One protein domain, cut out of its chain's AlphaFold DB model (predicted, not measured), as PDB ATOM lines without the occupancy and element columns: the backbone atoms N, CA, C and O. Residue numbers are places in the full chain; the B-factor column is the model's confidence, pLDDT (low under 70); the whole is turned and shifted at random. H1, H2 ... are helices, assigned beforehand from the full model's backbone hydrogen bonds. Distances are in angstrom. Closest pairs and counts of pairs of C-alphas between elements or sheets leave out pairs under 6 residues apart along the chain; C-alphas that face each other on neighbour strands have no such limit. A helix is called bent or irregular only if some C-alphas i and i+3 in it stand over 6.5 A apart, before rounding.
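Overview. This is residues 198 to 309 of the 324 residues of an uncharacterized protein of Maribacter sp (UniProt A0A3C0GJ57). What does the model look like at first sight? It is a long, thin rod: two long helices, H1 and H4, run side by side in opposite ways, packed together at the end that holds the first and last printed residues, and a small head of two short helices, H2 and H3, sits beyond their other ends. What is it made of? The printed part has 112 residues with four named helices in the order H1, H2, H3, H4 and no named strand, and its class is all helix. How is it spread out? It is extended, with a radius of gyration of the C-alphas of 25.3 A and spans of 84 by 19 by 12 A.

Along the chain. Where are the longest helices? H1 is residues 198 to 234, 53.7 A from first to last C-alpha, and begins with C-alpha 198 at (584.846, 310.287, 393.080). H4 is residues 272 to 308, 51.8 A long in the same sense, and ends with C-alpha 308 at (585.741, 316.878, 393.136). Where are the short ones? H2 is residues 240 to 252, 18.3 A, with C-alpha 252 at (582.522, 279.776, 466.945). H3 is residues 256 to 263, 10.7 A.

Arrangement. How do H1 and H4 stand to each other? They touch, with the C-alphas of Val 201 and Ile 300 closest at 6.5 A, and run opposite ways at a shallow tilt of 15 degrees. H1 touches H4 with residues 198 to 212 alone, and H4 touches H1 with residues 293 to 308 alone. How do the short helices stand? H2 and H3 touch, with the C-alphas of Ala 249 and Pro 256 closest at 5.5 A, and run opposite ways at a steep tilt of 59 degrees. Which helices stay apart? H1 is apart from H2 and H3, and H4 is apart from H2 and H3. What do the backbones show? In H1, H2 and H3 every O i to N i+4 pair is within hydrogen-bond range, and in H4 31 of 33 are; H4 is neither bent nor irregular, but only just: C-alphas 287 and 290 are 6.2 A apart.

Size, cuts and confidence. How large is it? The two C-alphas farthest apart, those of Ala 251 and Ser 309, are 84.0 A apart, while those of the first and last printed residues, Ser 198 and Ser 309, are 9.1 A apart. Is the printed part unbroken? It has no cut; the links H1 to H2 and H2 to H3 are tight, and the link H3 to H4, with 8 residues, is short. Where is confidence low? The mean pLDDT of the printed part is 73.1, and residues 232 to 271 are under 70.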
ATOM      1  N   SER A 198     586.120 310.732 392.486       79.06
ATOM      2  CA  SER A 198     584.846 310.287 393.080       79.06
ATOM      3  C   SER A 198     584.903 308.825 393.519       79.06
ATOM      4  O   SER A 198     584.615 308.518 394.667       79.06
ATOM      5  N   ASN A 199     585.385 307.935 392.645       79.00
ATOM      6  CA  ASN A 199     585.494 306.508 392.948       79.00
ATOM      7  C   ASN A 199     586.460 306.250 394.115       79.00
ATOM      8  O   ASN A 199     586.222 305.360 394.926       79.00
ATOM      9  N   LEU A 200     587.550 307.021 394.207       85.62
ATOM     10  CA  LEU A 200     588.474 306.939 395.336       85.62
ATOM     11  C   LEU A 200     587.796 307.382 396.639       85.62
ATOM     12  O   LEU A 200     587.933 306.704 397.654       85.62
ATOM     13  N   VAL A 201     587.049 308.488 396.613       86.25
ATOM     14  CA  VAL A 201     586.295 308.978 397.776       86.25
ATOM     15  C   VAL A 201     585.243 307.970 398.229       86.25
ATOM     16  O   VAL A 201     585.152 307.705 399.431       86.25
ATOM     17  N   ASP A 202     584.509 307.359 397.301       85.12
ATOM     18  CA  ASP A 202     583.529 306.314 397.604       85.12
ATOM     19  C   ASP A 202     584.208 305.107 398.259       85.12
ATOM     20  O   ASP A 202     583.812 304.683 399.347       85.12
ATOM     21  N   ALA A 203     585.308 304.620 397.673       84.06
ATOM     22  CA  ALA A 203     586.074 303.502 398.218       84.06
ATOM     23  C   ALA A 203     586.625 303.797 399.626       84.06
ATOM     24  O   ALA A 203     586.527 302.960 400.528       84.06
ATOM     25  N   MET A 204     587.168 304.997 399.855       87.50
ATOM     26  CA  MET A 204     587.650 305.418 401.176       87.50
ATOM     27  C   MET A 204     586.507 305.564 402.187       87.50
ATOM     28  O   MET A 204     586.671 305.233 403.363       87.50
ATOM     29  N   THR A 205     585.345 306.042 401.742       87.00
ATOM     30  CA  THR A 205     584.149 306.182 402.580       87.00
ATOM     31  C   THR A 205     583.615 304.820 402.999       87.00
ATOM     32  O   THR A 205     583.314 304.614 404.176       87.00
ATOM     33  N   ASP A 206     583.539 303.869 402.075       90.50
ATOM     34  CA  ASP A 206     583.082 302.515 402.372       90.50
ATOM     35  C   ASP A 206     584.070 301.762 403.263       90.50
ATOM     36  O   ASP A 206     583.650 301.100 404.214       90.50
ATOM     37  N   MET A 207     585.376 301.949 403.064       88.38
ATOM     38  CA  MET A 207     586.390 301.444 403.991       88.38
ATOM     39  C   MET A 207     586.206 302.025 405.401       88.38
ATOM     40  O   MET A 207     586.233 301.285 406.385       88.38
ATOM     41  N   ALA A 208     585.952 303.333 405.523       85.88
ATOM     42  CA  ALA A 208     585.695 303.963 406.817       85.88
ATOM     43  C   ALA A 208     584.432 303.400 407.497       85.88
ATOM     44  O   ALA A 208     584.446 303.168 408.708       85.88
ATOM     45  N   LYS A 209     583.364 303.122 406.733       86.88
ATOM     46  CA  LYS A 209     582.153 302.462 407.251       86.88
ATOM     47  C   LYS A 209     582.444 301.047 407.748       86.88
ATOM     48  O   LYS A 209     581.981 300.688 408.826       86.88
ATOM     49  N   GLN A 210     583.221 300.256 407.006       89.81
ATOM     50  CA  GLN A 210     583.595 298.898 407.423       89.81
ATOM     51  C   GLN A 210     584.424 298.910 408.713       89.81
ATOM     52  O   GLN A 210     584.166 298.117 409.618       89.81
ATOM     53  N   ILE A 211     585.369 299.850 408.845       87.19
ATOM     54  CA  ILE A 211     586.149 300.022 410.079       87.19
ATOM     55  C   ILE A 211     585.233 300.411 411.249       87.19
ATOM     56  O   ILE A 211     585.383 299.865 412.341       87.19
ATOM     57  N   GLN A 212     584.267 301.310 411.035       85.56
ATOM     58  CA  GLN A 212     583.297 301.677 412.070       85.56
ATOM     59  C   GLN A 212     582.449 300.473 412.503       85.56
ATOM     60  O   GLN A 212     582.337 300.212 413.697       85.56
ATOM     61  N   ALA A 213     581.931 299.691 411.553       86.81
ATOM     62  CA  ALA A 213     581.158 298.487 411.856       86.81
ATOM     63  C   ALA A 213     581.973 297.448 412.651       86.81
ATOM     64  O   ALA A 213     581.449 296.798 413.563       86.81
ATOM     65  N   LEU A 214     583.271 297.311 412.352       84.69
ATOM     66  CA  LEU A 214     584.180 296.463 413.124       84.69
ATOM     67  C   LEU A 214     584.333 296.966 414.567       84.69
ATOM     68  O   LEU A 214     584.264 296.168 415.501       84.69
ATOM     69  N   ILE A 215     584.509 298.275 414.764       87.31
ATOM     70  CA  ILE A 215     584.611 298.878 416.101       87.31
ATOM     71  C   ILE A 215     583.330 298.654 416.901       87.31
ATOM     72  O   ILE A 215     583.411 298.242 418.058       87.31
ATOM     73  N   ASP A 216     582.169 298.849 416.280       85.75
ATOM     74  CA  ASP A 216     580.872 298.650 416.929       85.75
ATOM     75  C   ASP A 216     580.698 297.183 417.365       85.75
ATOM     76  O   ASP A 216     580.279 296.900 418.491       85.75
ATOM     77  N   THR A 217     581.110 296.234 416.517       84.69
ATOM     78  CA  THR A 217     581.095 294.794 416.830       84.69
ATOM     79  C   THR A 217     582.007 294.470 418.017       84.69
ATOM     80  O   THR A 217     581.603 293.763 418.943       84.69
ATOM     81  N   VAL A 218     583.228 295.015 418.034       84.75
ATOM     82  CA  VAL A 218     584.169 294.843 419.151       84.75
ATOM     83  C   VAL A 218     583.605 295.453 420.438       84.75
ATOM     84  O   VAL A 218     583.744 294.854 421.506       84.75
ATOM     85  N   GLU A 219     582.925 296.599 420.367       82.56
ATOM     86  CA  GLU A 219     582.275 297.214 421.527       82.56
ATOM     87  C   GLU A 219     581.158 296.323 422.096       82.56
ATOM     88  O   GLU A 219     581.081 296.150 423.318       82.56
ATOM     89  N   ILE A 220     580.335 295.715 421.232       84.50
ATOM     90  CA  ILE A 220     579.283 294.764 421.631       84.50
ATOM     91  C   ILE A 220     579.892 293.546 422.327       84.50
ATOM     92  O   ILE A 220     579.488 293.231 423.450       84.50
ATOM     93  N   ILE A 221     580.896 292.902 421.720       78.81
ATOM     94  CA  ILE A 221     581.588 291.747 422.318       78.81
ATOM     95  C   ILE A 221     582.157 292.132 423.687       78.81
ATOM     96  O   ILE A 221     582.016 291.398 424.664       78.81
ATOM     97  N   ARG A 222     582.760 293.319 423.798       77.12
ATOM     98  CA  ARG A 222     583.334 293.778 425.064       77.12
ATOM     99  C   ARG A 222     582.278 293.999 426.148       77.12
ATOM    100  O   ARG A 222     582.552 293.699 427.310       77.12
ATOM    101  N   LYS A 223     581.101 294.535 425.799       80.62
ATOM    102  CA  LYS A 223     579.963 294.668 426.728       80.62
ATOM    103  C   LYS A 223     579.493 293.294 427.200       80.62
ATOM    104  O   LYS A 223     579.423 293.076 428.403       80.62
ATOM    105  N   GLN A 224     579.321 292.343 426.282       75.50
ATOM    106  CA  GLN A 224     578.936 290.968 426.615       75.50
ATOM    107  C   GLN A 224     579.941 290.290 427.556       75.50
ATOM    108  O   GLN A 224     579.537 289.686 428.545       75.50
ATOM    109  N   VAL A 225     581.249 290.434 427.316       76.12
ATOM    110  CA  VAL A 225     582.286 289.902 428.221       76.12
ATOM    111  C   VAL A 225     582.212 290.560 429.604       76.12
ATOM    112  O   VAL A 225     582.362 289.881 430.617       76.12
ATOM    113  N   ALA A 226     581.964 291.871 429.678       77.25
ATOM    114  CA  ALA A 226     581.795 292.567 430.953       77.25
ATOM    115  C   ALA A 226     580.544 292.096 431.716       77.25
ATOM    116  O   ALA A 226     580.606 291.918 432.936       77.25
ATOM    117  N   ASP A 227     579.441 291.848 431.011       74.19
ATOM    118  CA  ASP A 227     578.196 291.342 431.587       74.19
ATOM    119  C   ASP A 227     578.357 289.903 432.080       74.19
ATOM    120  O   ASP A 227     577.988 289.610 433.217       74.19
ATOM    121  N   VAL A 228     578.996 289.029 431.290       71.12
ATOM    122  CA  VAL A 228     579.340 287.656 431.700       71.12
ATOM    123  C   VAL A 228     580.243 287.676 432.927       71.12
ATOM    124  O   VAL A 228     579.956 286.983 433.895       71.12
ATOM    125  N   ASN A 229     581.281 288.514 432.949       73.81
ATOM    126  CA  ASN A 229     582.154 288.653 434.117       73.81
ATOM    127  C   ASN A 229     581.403 289.183 435.347       73.81
ATOM    128  O   ASN A 229     581.692 288.780 436.468       73.81
ATOM    129  N   THR A 230     580.427 290.073 435.159       77.44
ATOM    130  CA  THR A 230     579.599 290.602 436.251       77.44
ATOM    131  C   THR A 230     578.627 289.548 436.773       77.44
ATOM    132  O   THR A 230     578.477 289.403 437.985       77.44
ATOM    133  N   ALA A 231     577.980 288.799 435.880       71.19
ATOM    134  CA  ALA A 231     577.125 287.677 436.235       71.19
ATOM    135  C   ALA A 231     577.936 286.586 436.945       71.19
ATOM    136  O   ALA A 231     577.519 286.114 437.996       71.19
ATOM    137  N   ALA A 232     579.137 286.280 436.451       68.81
ATOM    138  CA  ALA A 232     580.069 285.349 437.072       68.81
ATOM    139  C   ALA A 232     580.601 285.852 438.434       68.81
ATOM    140  O   ALA A 232     580.831 285.075 439.350       68.81
ATOM    141  N   ALA A 233     580.766 287.158 438.630       68.00
ATOM    142  CA  ALA A 233     581.139 287.696 439.941       68.00
ATOM    143  C   ALA A 233     579.967 287.677 440.941       68.00
ATOM    144  O   ALA A 233     580.179 287.576 442.148       68.00
ATOM    145  N   LYS A 234     578.728 287.816 440.449       69.31
ATOM    146  CA  LYS A 234     577.506 287.815 441.269       69.31
ATOM    147  C   LYS A 234     576.966 286.418 441.542       69.31
ATOM    148  O   LYS A 234     576.277 286.244 442.544       69.31
ATOM    149  N   HIS A 235     577.232 285.444 440.673       56.97
ATOM    150  CA  HIS A 235     576.841 284.075 440.957       56.97
ATOM    151  C   HIS A 235     577.766 283.530 442.043       56.97
ATOM    152  O   HIS A 235     578.988 283.489 441.925       56.97
ATOM    153  N   THR A 236     577.153 283.161 443.152       61.88
ATOM    154  CA  THR A 236     577.779 282.361 444.189       61.88
ATOM    155  C   THR A 236     577.191 280.976 444.039       61.88
ATOM    156  O   THR A 236     575.968 280.830 444.099       61.88
ATOM    157  N   HIS A 237     578.017 279.948 443.876       48.25
ATOM    158  CA  HIS A 237     577.530 278.621 444.210       48.25
ATOM    159  C   HIS A 237     577.216 278.633 445.713       48.25
ATOM    160  O   HIS A 237     578.036 279.141 446.493       48.25
ATOM    161  N   PRO A 238     576.051 278.125 446.160       52.88
ATOM    162  CA  PRO A 238     575.917 277.663 447.529       52.88
ATOM    163  C   PRO A 238     576.855 276.465 447.650       52.88
ATOM    164  O   PRO A 238     576.444 275.314 447.550       52.88
ATOM    165  N   ASP A 239     578.150 276.745 447.755       51.75
ATOM    166  CA  ASP A 239     579.135 275.731 448.040       51.75
ATOM    167  C   ASP A 239     578.667 275.081 449.331       51.75
ATOM    168  O   ASP A 239     578.490 275.754 450.349       51.75
ATOM    169  N   ILE A 240     578.466 273.767 449.294       56.00
ATOM    170  CA  ILE A 240     578.259 272.967 450.502       56.00
ATOM    171  C   ILE A 240     579.359 273.317 451.518       56.00
ATOM    172  O   ILE A 240     579.092 273.399 452.707       56.00
ATOM    173  N   ILE A 241     580.555 273.678 451.044       56.09
ATOM    174  CA  ILE A 241     581.653 274.235 451.836       56.09
ATOM    175  C   ILE A 241     581.309 275.602 452.470       56.09
ATOM    176  O   ILE A 241     581.536 275.759 453.660       56.09
ATOM    177  N   ASN A 242     580.701 276.569 451.770       54.31
ATOM    178  CA  ASN A 242     580.235 277.837 452.370       54.31
ATOM    179  C   ASN A 242     579.071 277.631 453.360       54.31
ATOM    180  O   ASN A 242     578.945 278.361 454.346       54.31
ATOM    181  N   MET A 243     578.237 276.613 453.137       61.34
ATOM    182  CA  MET A 243     577.168 276.217 454.057       61.34
ATOM    183  C   MET A 243     577.737 275.550 455.323       61.34
ATOM    184  O   MET A 243     577.360 275.909 456.433       61.34
ATOM    185  N   VAL A 244     578.721 274.661 455.169       59.16
ATOM    186  CA  VAL A 244     579.439 274.002 456.272       59.16
ATOM    187  C   VAL A 244     580.297 275.010 457.046       59.16
ATOM    188  O   VAL A 244     580.272 275.019 458.272       59.16
ATOM    189  N   ILE A 245     581.001 275.923 456.373       59.88
ATOM    190  CA  ILE A 245     581.794 276.981 457.016       59.88
ATOM    191  C   ILE A 245     580.895 277.965 457.769       59.88
ATOM    192  O   ILE A 245     581.264 278.394 458.858       59.88
ATOM    193  N   SER A 246     579.715 278.319 457.245       55.84
ATOM    194  CA  SER A 246     578.783 279.190 457.979       55.84
ATOM    195  C   SER A 246     578.161 278.488 459.194       55.84
ATOM    196  O   SER A 246     578.012 279.131 460.232       55.84
ATOM    197  N   MET A 247     577.917 277.171 459.126       60.66
ATOM    198  CA  MET A 247     577.570 276.351 460.297       60.66
ATOM    199  C   MET A 247     578.690 276.322 461.351       60.66
ATOM    200  O   MET A 247     578.408 276.481 462.536       60.66
ATOM    201  N   PHE A 248     579.959 276.181 460.947       59.22
ATOM    202  CA  PHE A 248     581.095 276.224 461.877       59.22
ATOM    203  C   PHE A 248     581.364 277.630 462.441       59.22
ATOM    204  O   PHE A 248     581.695 277.753 463.615       59.22
ATOM    205  N   ALA A 249     581.194 278.695 461.654       57.12
ATOM    206  CA  ALA A 249     581.371 280.076 462.114       57.12
ATOM    207  C   ALA A 249     580.290 280.492 463.127       57.12
ATOM    208  O   ALA A 249     580.612 281.118 464.132       57.12
ATOM    209  N   ALA A 250     579.033 280.079 462.916       58.12
ATOM    210  CA  ALA A 250     577.954 280.275 463.887       58.12
ATOM    211  C   ALA A 250     578.209 279.529 465.211       58.12
ATOM    212  O   ALA A 250     577.810 280.007 466.268       58.12
ATOM    213  N   ALA A 251     578.907 278.388 465.168       58.72
ATOM    214  CA  ALA A 251     579.323 277.650 466.360       58.72
ATOM    215  C   ALA A 251     580.541 278.266 467.083       58.72
ATOM    216  O   ALA A 251     580.787 277.933 468.239       58.72
ATOM    217  N   LEU A 252     581.302 279.144 466.418       66.88
ATOM    218  CA  LEU A 252     582.522 279.776 466.945       66.88
ATOM    219  C   LEU A 252     582.343 281.259 467.330       66.88
ATOM    220  O   LEU A 252     583.315 281.881 467.746       66.88
ATOM    221  N   ASP A 253     581.135 281.822 467.191       62.94
ATOM    222  CA  ASP A 253     580.808 283.243 467.446       62.94
ATOM    223  C   ASP A 253     581.728 284.248 466.711       62.94
ATOM    224  O   ASP A 253     581.952 285.380 467.140       62.94
ATOM    225  N   GLU A 254     582.287 283.845 465.564       68.06
ATOM    226  CA  GLU A 254     583.046 284.739 464.689       68.06
ATOM    227  C   GLU A 254     582.173 285.242 463.536       68.06
ATOM    228  O   GLU A 254     581.414 284.483 462.933       68.06
ATOM    229  N   ASP A 255     582.332 286.523 463.168       68.81
ATOM    230  CA  ASP A 255     581.671 287.114 461.996       68.81
ATOM    231  C   ASP A 255     581.949 286.247 460.748       68.81
ATOM    232  O   ASP A 255     583.096 286.209 460.269       68.81
ATOM    233  N   PRO A 256     580.917 285.598 460.170       62.03
ATOM    234  CA  PRO A 256     581.067 284.685 459.041       62.03
ATOM    235  C   PRO A 256     581.796 285.323 457.854       62.03
ATOM    236  O   PRO A 256     582.484 284.640 457.096       62.03
ATOM    237  N   ARG A 257     581.718 286.653 457.708       61.41
ATOM    238  CA  ARG A 257     582.387 287.402 456.636       61.41
ATOM    239  C   ARG A 257     583.912 287.404 456.777       61.41
ATOM    240  O   ARG A 257     584.612 287.406 455.763       61.41
ATOM    241  N   LYS A 258     584.455 287.395 458.003       68.25
ATOM    242  CA  LYS A 258     585.910 287.351 458.254       68.25
ATOM    243  C   LYS A 258     586.489 285.971 457.955       68.25
ATOM    244  O   LYS A 258     587.554 285.877 457.342       68.25
ATOM    245  N   VAL A 259     585.759 284.924 458.332       64.81
ATOM    246  CA  VAL A 259     586.118 283.523 458.085       64.81
ATOM    247  C   VAL A 259     586.098 283.226 456.583       64.81
ATOM    248  O   VAL A 259     587.083 282.732 456.032       64.81
ATOM    249  N   LEU A 260     585.047 283.660 455.878       60.94
ATOM    250  CA  LEU A 260     584.921 283.499 454.426       60.94
ATOM    251  C   LEU A 260     586.049 284.203 453.650       60.94
ATOM    252  O   LEU A 260     586.583 283.660 452.682       60.94
ATOM    253  N   LYS A 261     586.445 285.404 454.089       64.00
ATOM    254  CA  LYS A 261     587.525 286.193 453.474       64.00
ATOM    255  C   LYS A 261     588.908 285.560 453.668       64.00
ATOM    256  O   LYS A 261     589.748 285.682 452.780       64.00
ATOM    257  N   LYS A 262     589.139 284.876 454.795       66.00
ATOM    258  CA  LYS A 262     590.366 284.096 455.039       66.00
ATOM    259  C   LYS A 262     590.423 282.828 454.182       66.00
ATOM    260  O   LYS A 262     591.490 282.508 453.675       66.00
ATOM    261  N   LEU A 263     589.296 282.132 454.007       58.75
ATOM    262  CA  LEU A 263     589.236 280.834 453.317       58.75
ATOM    263  C   LEU A 263     589.200 280.937 451.787       58.75
ATOM    264  O   LEU A 263     589.863 280.167 451.107       58.75
ATOM    265  N   THR A 264     588.470 281.906 451.233       59.16
ATOM    266  CA  THR A 264     588.367 282.095 449.768       59.16
ATOM    267  C   THR A 264     589.456 283.013 449.197       59.16
ATOM    268  O   THR A 264     589.498 283.282 447.993       59.16
ATOM    269  N   GLY A 265     590.294 283.594 450.064       59.19
ATOM    270  CA  GLY A 265     591.243 284.653 449.707       59.19
ATOM    271  C   GLY A 265     590.588 285.948 449.196       59.19
ATOM    272  O   GLY A 265     591.292 286.855 448.763       59.19
ATOM    273  N   GLY A 266     589.251 286.057 449.226       56.69
ATOM    274  CA  GLY A 266     588.503 287.163 448.616       56.69
ATOM    275  C   GLY A 266     588.443 287.123 447.081       56.69
ATOM    276  O   GLY A 266     588.212 288.159 446.458       56.69
ATOM    277  N   SER A 267     588.666 285.955 446.468       51.25
ATOM    278  CA  SER A 267     589.084 285.823 445.060       51.25
ATOM    279  C   SER A 267     587.965 285.600 444.031       51.25
ATOM    280  O   SER A 267     588.255 285.223 442.901       51.25
ATOM    281  N   THR A 268     586.693 285.831 444.361       53.56
ATOM    282  CA  THR A 268     585.583 285.714 443.387       53.56
ATOM    283  C   THR A 268     585.318 286.997 442.592       53.56
ATOM    284  O   THR A 268     584.444 287.031 441.729       53.56
ATOM    285  N   LEU A 269     586.071 288.067 442.853       55.56
ATOM    286  CA  LEU A 269     585.928 289.345 442.162       55.56
ATOM    287  C   LEU A 269     586.964 289.481 441.043       55.56
ATOM    288  O   LEU A 269     588.147 289.202 441.234       55.56
ATOM    289  N   VAL A 270     586.516 289.980 439.888       59.28
ATOM    290  CA  VAL A 270     587.379 290.419 438.783       59.28
ATOM    291  C   VAL A 270     588.516 291.284 439.335       59.28
ATOM    292  O   VAL A 270     588.275 292.231 440.089       59.28
ATOM    293  N   SER A 271     589.764 290.963 438.983       68.56
ATOM    294  CA  SER A 271     590.925 291.663 439.534       68.56
ATOM    295  C   SER A 271     590.854 293.168 439.234       68.56
ATOM    296  O   SER A 271     590.500 293.597 438.132       68.56
ATOM    297  N   LYS A 272     591.226 294.006 440.213       74.06
ATOM    298  CA  LYS A 272     591.267 295.472 440.035       74.06
ATOM    299  C   LYS A 272     592.143 295.887 438.847       74.06
ATOM    300  O   LYS A 272     591.872 296.901 438.207       74.06
ATOM    301  N   SER A 273     593.187 295.109 438.547       73.31
ATOM    302  CA  SER A 273     594.039 295.317 437.376       73.31
ATOM    303  C   SER A 273     593.275 295.099 436.070       73.31
ATOM    304  O   SER A 273     593.377 295.951 435.189       73.31
ATOM    305  N   LEU A 274     592.454 294.046 435.964       70.50
ATOM    306  CA  LEU A 274     591.622 293.804 434.784       70.50
ATOM    307  C   LEU A 274     590.562 294.900 434.613       70.50
ATOM    308  O   LEU A 274     590.399 295.433 433.519       70.50
ATOM    309  N   GLN A 275     589.906 295.319 435.701       73.88
ATOM    310  CA  GLN A 275     588.932 296.417 435.649       73.88
ATOM    311  C   GLN A 275     589.578 297.725 435.160       73.88
ATOM    312  O   GLN A 275     589.022 298.415 434.301       73.88
ATOM    313  N   LYS A 276     590.786 298.039 435.647       77.38
ATOM    314  CA  LYS A 276     591.564 299.200 435.195       77.38
ATOM    315  C   LYS A 276     591.965 299.075 433.721       77.38
ATOM    316  O   LYS A 276     591.855 300.052 432.985       77.38
ATOM    317  N   GLN A 277     592.381 297.892 433.264       75.31
ATOM    318  CA  GLN A 277     592.689 297.646 431.850       75.31
ATOM    319  C   GLN A 277     591.459 297.831 430.950       75.31
ATOM    320  O   GLN A 277     591.556 298.517 429.932       75.31
ATOM    321  N   CYS A 278     590.285 297.334 431.351       71.50
ATOM    322  CA  CYS A 278     589.036 297.563 430.619       71.50
ATOM    323  C   CYS A 278     588.664 299.052 430.546       71.50
ATOM    324  O   CYS A 278     588.213 299.521 429.501       71.50
ATOM    325  N   GLN A 279     588.865 299.819 431.624       78.25
ATOM    326  CA  GLN A 279     588.637 301.270 431.630       78.25
ATOM    327  C   GLN A 279     589.622 302.027 430.726       78.25
ATOM    328  O   GLN A 279     589.220 302.943 430.011       78.25
ATOM    329  N   MET A 280     590.896 301.629 430.706       76.38
ATOM    330  CA  MET A 280     591.890 302.226 429.807       76.38
ATOM    331  C   MET A 280     591.589 301.903 428.339       76.38
ATOM    332  O   MET A 280     591.631 302.803 427.504       76.38
ATOM    333  N   SER A 281     591.211 300.659 428.029       75.81
ATOM    334  CA  SER A 281     590.794 300.249 426.681       75.81
ATOM    335  C   SER A 281     589.549 301.014 426.209       75.81
ATOM    336  O   SER A 281     589.520 301.511 425.087       75.81
ATOM    337  N   ASN A 282     588.563 301.203 427.095       75.31
ATOM    338  CA  ASN A 282     587.400 302.073 426.881       75.31
ATOM    339  C   ASN A 282     587.786 303.478 426.442       75.31
ATOM    340  O   ASN A 282     587.326 303.977 425.415       75.31
ATOM    341  N   LYS A 283     588.625 304.109 427.263       81.50
ATOM    342  CA  LYS A 283     589.060 305.477 427.044       81.50
ATOM    343  C   LYS A 283     589.805 305.584 425.718       81.50
ATOM    344  O   LYS A 283     589.496 306.457 424.920       81.50
ATOM    345  N   TRP A 284     590.713 304.649 425.450       83.00
ATOM    346  CA  TRP A 284     591.471 304.612 424.206       83.00
ATOM    347  C   TRP A 284     590.572 304.452 422.969       83.00
ATOM    348  O   TRP A 284     590.709 305.232 422.030       83.00
ATOM    349  N   MET A 285     589.611 303.519 422.964       75.56
ATOM    350  CA  MET A 285     588.709 303.345 421.813       75.56
ATOM    351  C   MET A 285     587.867 304.600 421.548       75.56
ATOM    352  O   MET A 285     587.808 305.083 420.417       75.56
ATOM    353  N   ASN A 286     587.276 305.178 422.594       77.56
ATOM    354  CA  ASN A 286     586.404 306.343 422.445       77.56
ATOM    355  C   ASN A 286     587.177 307.621 422.095       77.56
ATOM    356  O   ASN A 286     586.728 308.413 421.269       77.56
ATOM    357  N   GLU A 287     588.336 307.847 422.711       83.56
ATOM    358  CA  GLU A 287     589.081 309.095 422.525       83.56
ATOM    359  C   GLU A 287     589.999 309.067 421.309       83.56
ATOM    360  O   GLU A 287     590.170 310.097 420.658       83.56
ATOM    361  N   VAL A 288     590.604 307.918 421.001       81.06
ATOM    362  CA  VAL A 288     591.593 307.810 419.924       81.06
ATOM    363  C   VAL A 288     590.921 307.349 418.642       81.06
ATOM    364  O   VAL A 288     590.985 308.048 417.633       81.06
ATOM    365  N   VAL A 289     590.236 306.205 418.672       78.94
ATOM    366  CA  VAL A 289     589.721 305.582 417.446       78.94
ATOM    367  C   VAL A 289     588.552 306.380 416.872       78.94
ATOM    368  O   VAL A 289     588.621 306.812 415.721       78.94
ATOM    369  N   ALA A 290     587.524 306.676 417.675       79.75
ATOM    370  CA  ALA A 290     586.365 307.431 417.189       79.75
ATOM    371  C   ALA A 290     586.738 308.856 416.736       79.75
ATOM    372  O   ALA A 290     586.192 309.374 415.759       79.75
ATOM    373  N   LYS A 291     587.703 309.498 417.408       81.69
ATOM    374  CA  LYS A 291     588.212 310.820 417.011       81.69
ATOM    375  C   LYS A 291     588.974 310.763 415.689       81.69
ATOM    376  O   LYS A 291     588.757 311.623 414.835       81.69
ATOM    377  N   ASN A 292     589.833 309.759 415.508       80.25
ATOM    378  CA  ASN A 292     590.577 309.572 414.266       80.25
ATOM    379  C   ASN A 292     589.641 309.265 413.096       80.25
ATOM    380  O   ASN A 292     589.792 309.876 412.044       80.25
ATOM    381  N   LEU A 293     588.626 308.420 413.290       79.38
ATOM    382  CA  LEU A 293     587.627 308.145 412.257       79.38
ATOM    383  C   LEU A 293     586.851 309.393 411.855       79.38
ATOM    384  O   LEU A 293     586.799 309.712 410.671       79.38
ATOM    385  N   LYS A 294     586.335 310.160 412.824       83.88
ATOM    386  CA  LYS A 294     585.667 311.439 412.533       83.88
ATOM    387  C   LYS A 294     586.575 312.383 411.748       83.88
ATOM    388  O   LYS A 294     586.123 312.992 410.782       83.88
ATOM    389  N   LYS A 295     587.853 312.485 412.131       83.31
ATOM    390  CA  LYS A 295     588.840 313.302 411.412       83.31
ATOM    391  C   LYS A 295     589.025 312.816 409.972       83.31
ATOM    392  O   LYS A 295     588.991 313.636 409.061       83.31
ATOM    393  N   THR A 296     589.168 311.510 409.757       79.25
ATOM    394  CA  THR A 296     589.296 310.922 408.417       79.25
ATOM    395  C   THR A 296     588.047 311.173 407.575       79.25
ATOM    396  O   THR A 296     588.170 311.648 406.451       79.25
ATOM    397  N   THR A 297     586.845 310.967 408.118       83.31
ATOM    398  CA  THR A 297     585.584 311.252 407.414       83.31
ATOM    399  C   THR A 297     585.459 312.728 407.033       83.31
ATOM    400  O   THR A 297     585.051 313.040 405.918       83.31
ATOM    401  N   ILE A 298     585.828 313.650 407.930       85.50
ATOM    402  CA  ILE A 298     585.835 315.091 407.633       85.50
ATOM    403  C   ILE A 298     586.845 315.405 406.528       85.50
ATOM    404  O   ILE A 298     586.522 316.146 405.605       85.50
ATOM    405  N   ASN A 299     588.045 314.826 406.586       79.19
ATOM    406  CA  ASN A 299     589.063 315.025 405.558       79.19
ATOM    407  C   ASN A 299     588.598 314.523 404.186       79.19
ATOM    408  O   ASN A 299     588.804 315.223 403.200       79.19
ATOM    409  N   ILE A 300     587.932 313.364 404.128       82.69
ATOM    410  CA  ILE A 300     587.361 312.816 402.889       82.69
ATOM    411  C   ILE A 300     586.301 313.770 402.323       82.69
ATOM    412  O   ILE A 300     586.402 314.166 401.167       82.69
ATOM    413  N   LYS A 301     585.350 314.233 403.147       83.06
ATOM    414  CA  LYS A 301     584.321 315.200 402.716       83.06
ATOM    415  C   LYS A 301     584.910 316.535 402.266       83.06
ATOM    416  O   LYS A 301     584.450 317.134 401.301       83.06
ATOM    417  N   ASN A 302     585.932 317.025 402.965       80.44
ATOM    418  CA  ASN A 302     586.627 318.246 402.569       80.44
ATOM    419  C   ASN A 302     587.342 318.057 401.229       80.44
ATOM    420  O   ASN A 302     587.315 318.966 400.404       80.44
ATOM    421  N   HIS A 303     587.948 316.888 401.003       75.88
ATOM    422  CA  HIS A 303     588.583 316.560 399.734       75.88
ATOM    423  C   HIS A 303     587.558 316.512 398.592       75.88
ATOM    424  O   HIS A 303     587.761 317.148 397.562       75.88
ATOM    425  N   GLU A 304     586.422 315.851 398.814       79.00
ATOM    426  CA  GLU A 304     585.300 315.800 397.876       79.00
ATOM    427  C   GLU A 304     584.800 317.205 397.506       79.00
ATOM    428  O   GLU A 304     584.772 317.582 396.334       79.00
ATOM    429  N   ASN A 305     584.509 318.035 398.509       77.69
ATOM    430  CA  ASN A 305     583.997 319.384 398.286       77.69
ATOM    431  C   ASN A 305     585.011 320.295 397.580       77.69
ATOM    432  O   ASN A 305     584.631 321.068 396.702       77.69
ATOM    433  N   GLN A 306     586.295 320.224 397.944       76.31
ATOM    434  CA  GLN A 306     587.318 321.122 397.397       76.31
ATOM    435  C   GLN A 306     587.798 320.725 395.999       76.31
ATOM    436  O   GLN A 306     588.041 321.614 395.178       76.31
ATOM    437  N   TYR A 307     587.960 319.425 395.745       71.38
ATOM    438  CA  TYR A 307     588.672 318.923 394.566       71.38
ATOM    439  C   TYR A 307     587.795 318.151 393.586       71.38
ATOM    440  O   TYR A 307     588.237 317.924 392.463       71.38
ATOM    441  N   LEU A 308     586.586 317.735 393.976       72.38
ATOM    442  CA  LEU A 308     585.741 316.878 393.136       72.38
ATOM    443  C   LEU A 308     584.385 317.496 392.799       72.38
ATOM    444  O   LEU A 308     583.829 317.181 391.751       72.38
ATOM    445  N   SER A 309     583.855 318.381 393.645       72.38
ATOM    446  CA  SER A 309     582.596 319.066 393.346       72.38
ATOM    447  C   SER A 309     582.758 320.064 392.191       72.38
ATOM    448  O   SER A 309     583.788 320.729 392.067       72.38
TER     449      SER A 309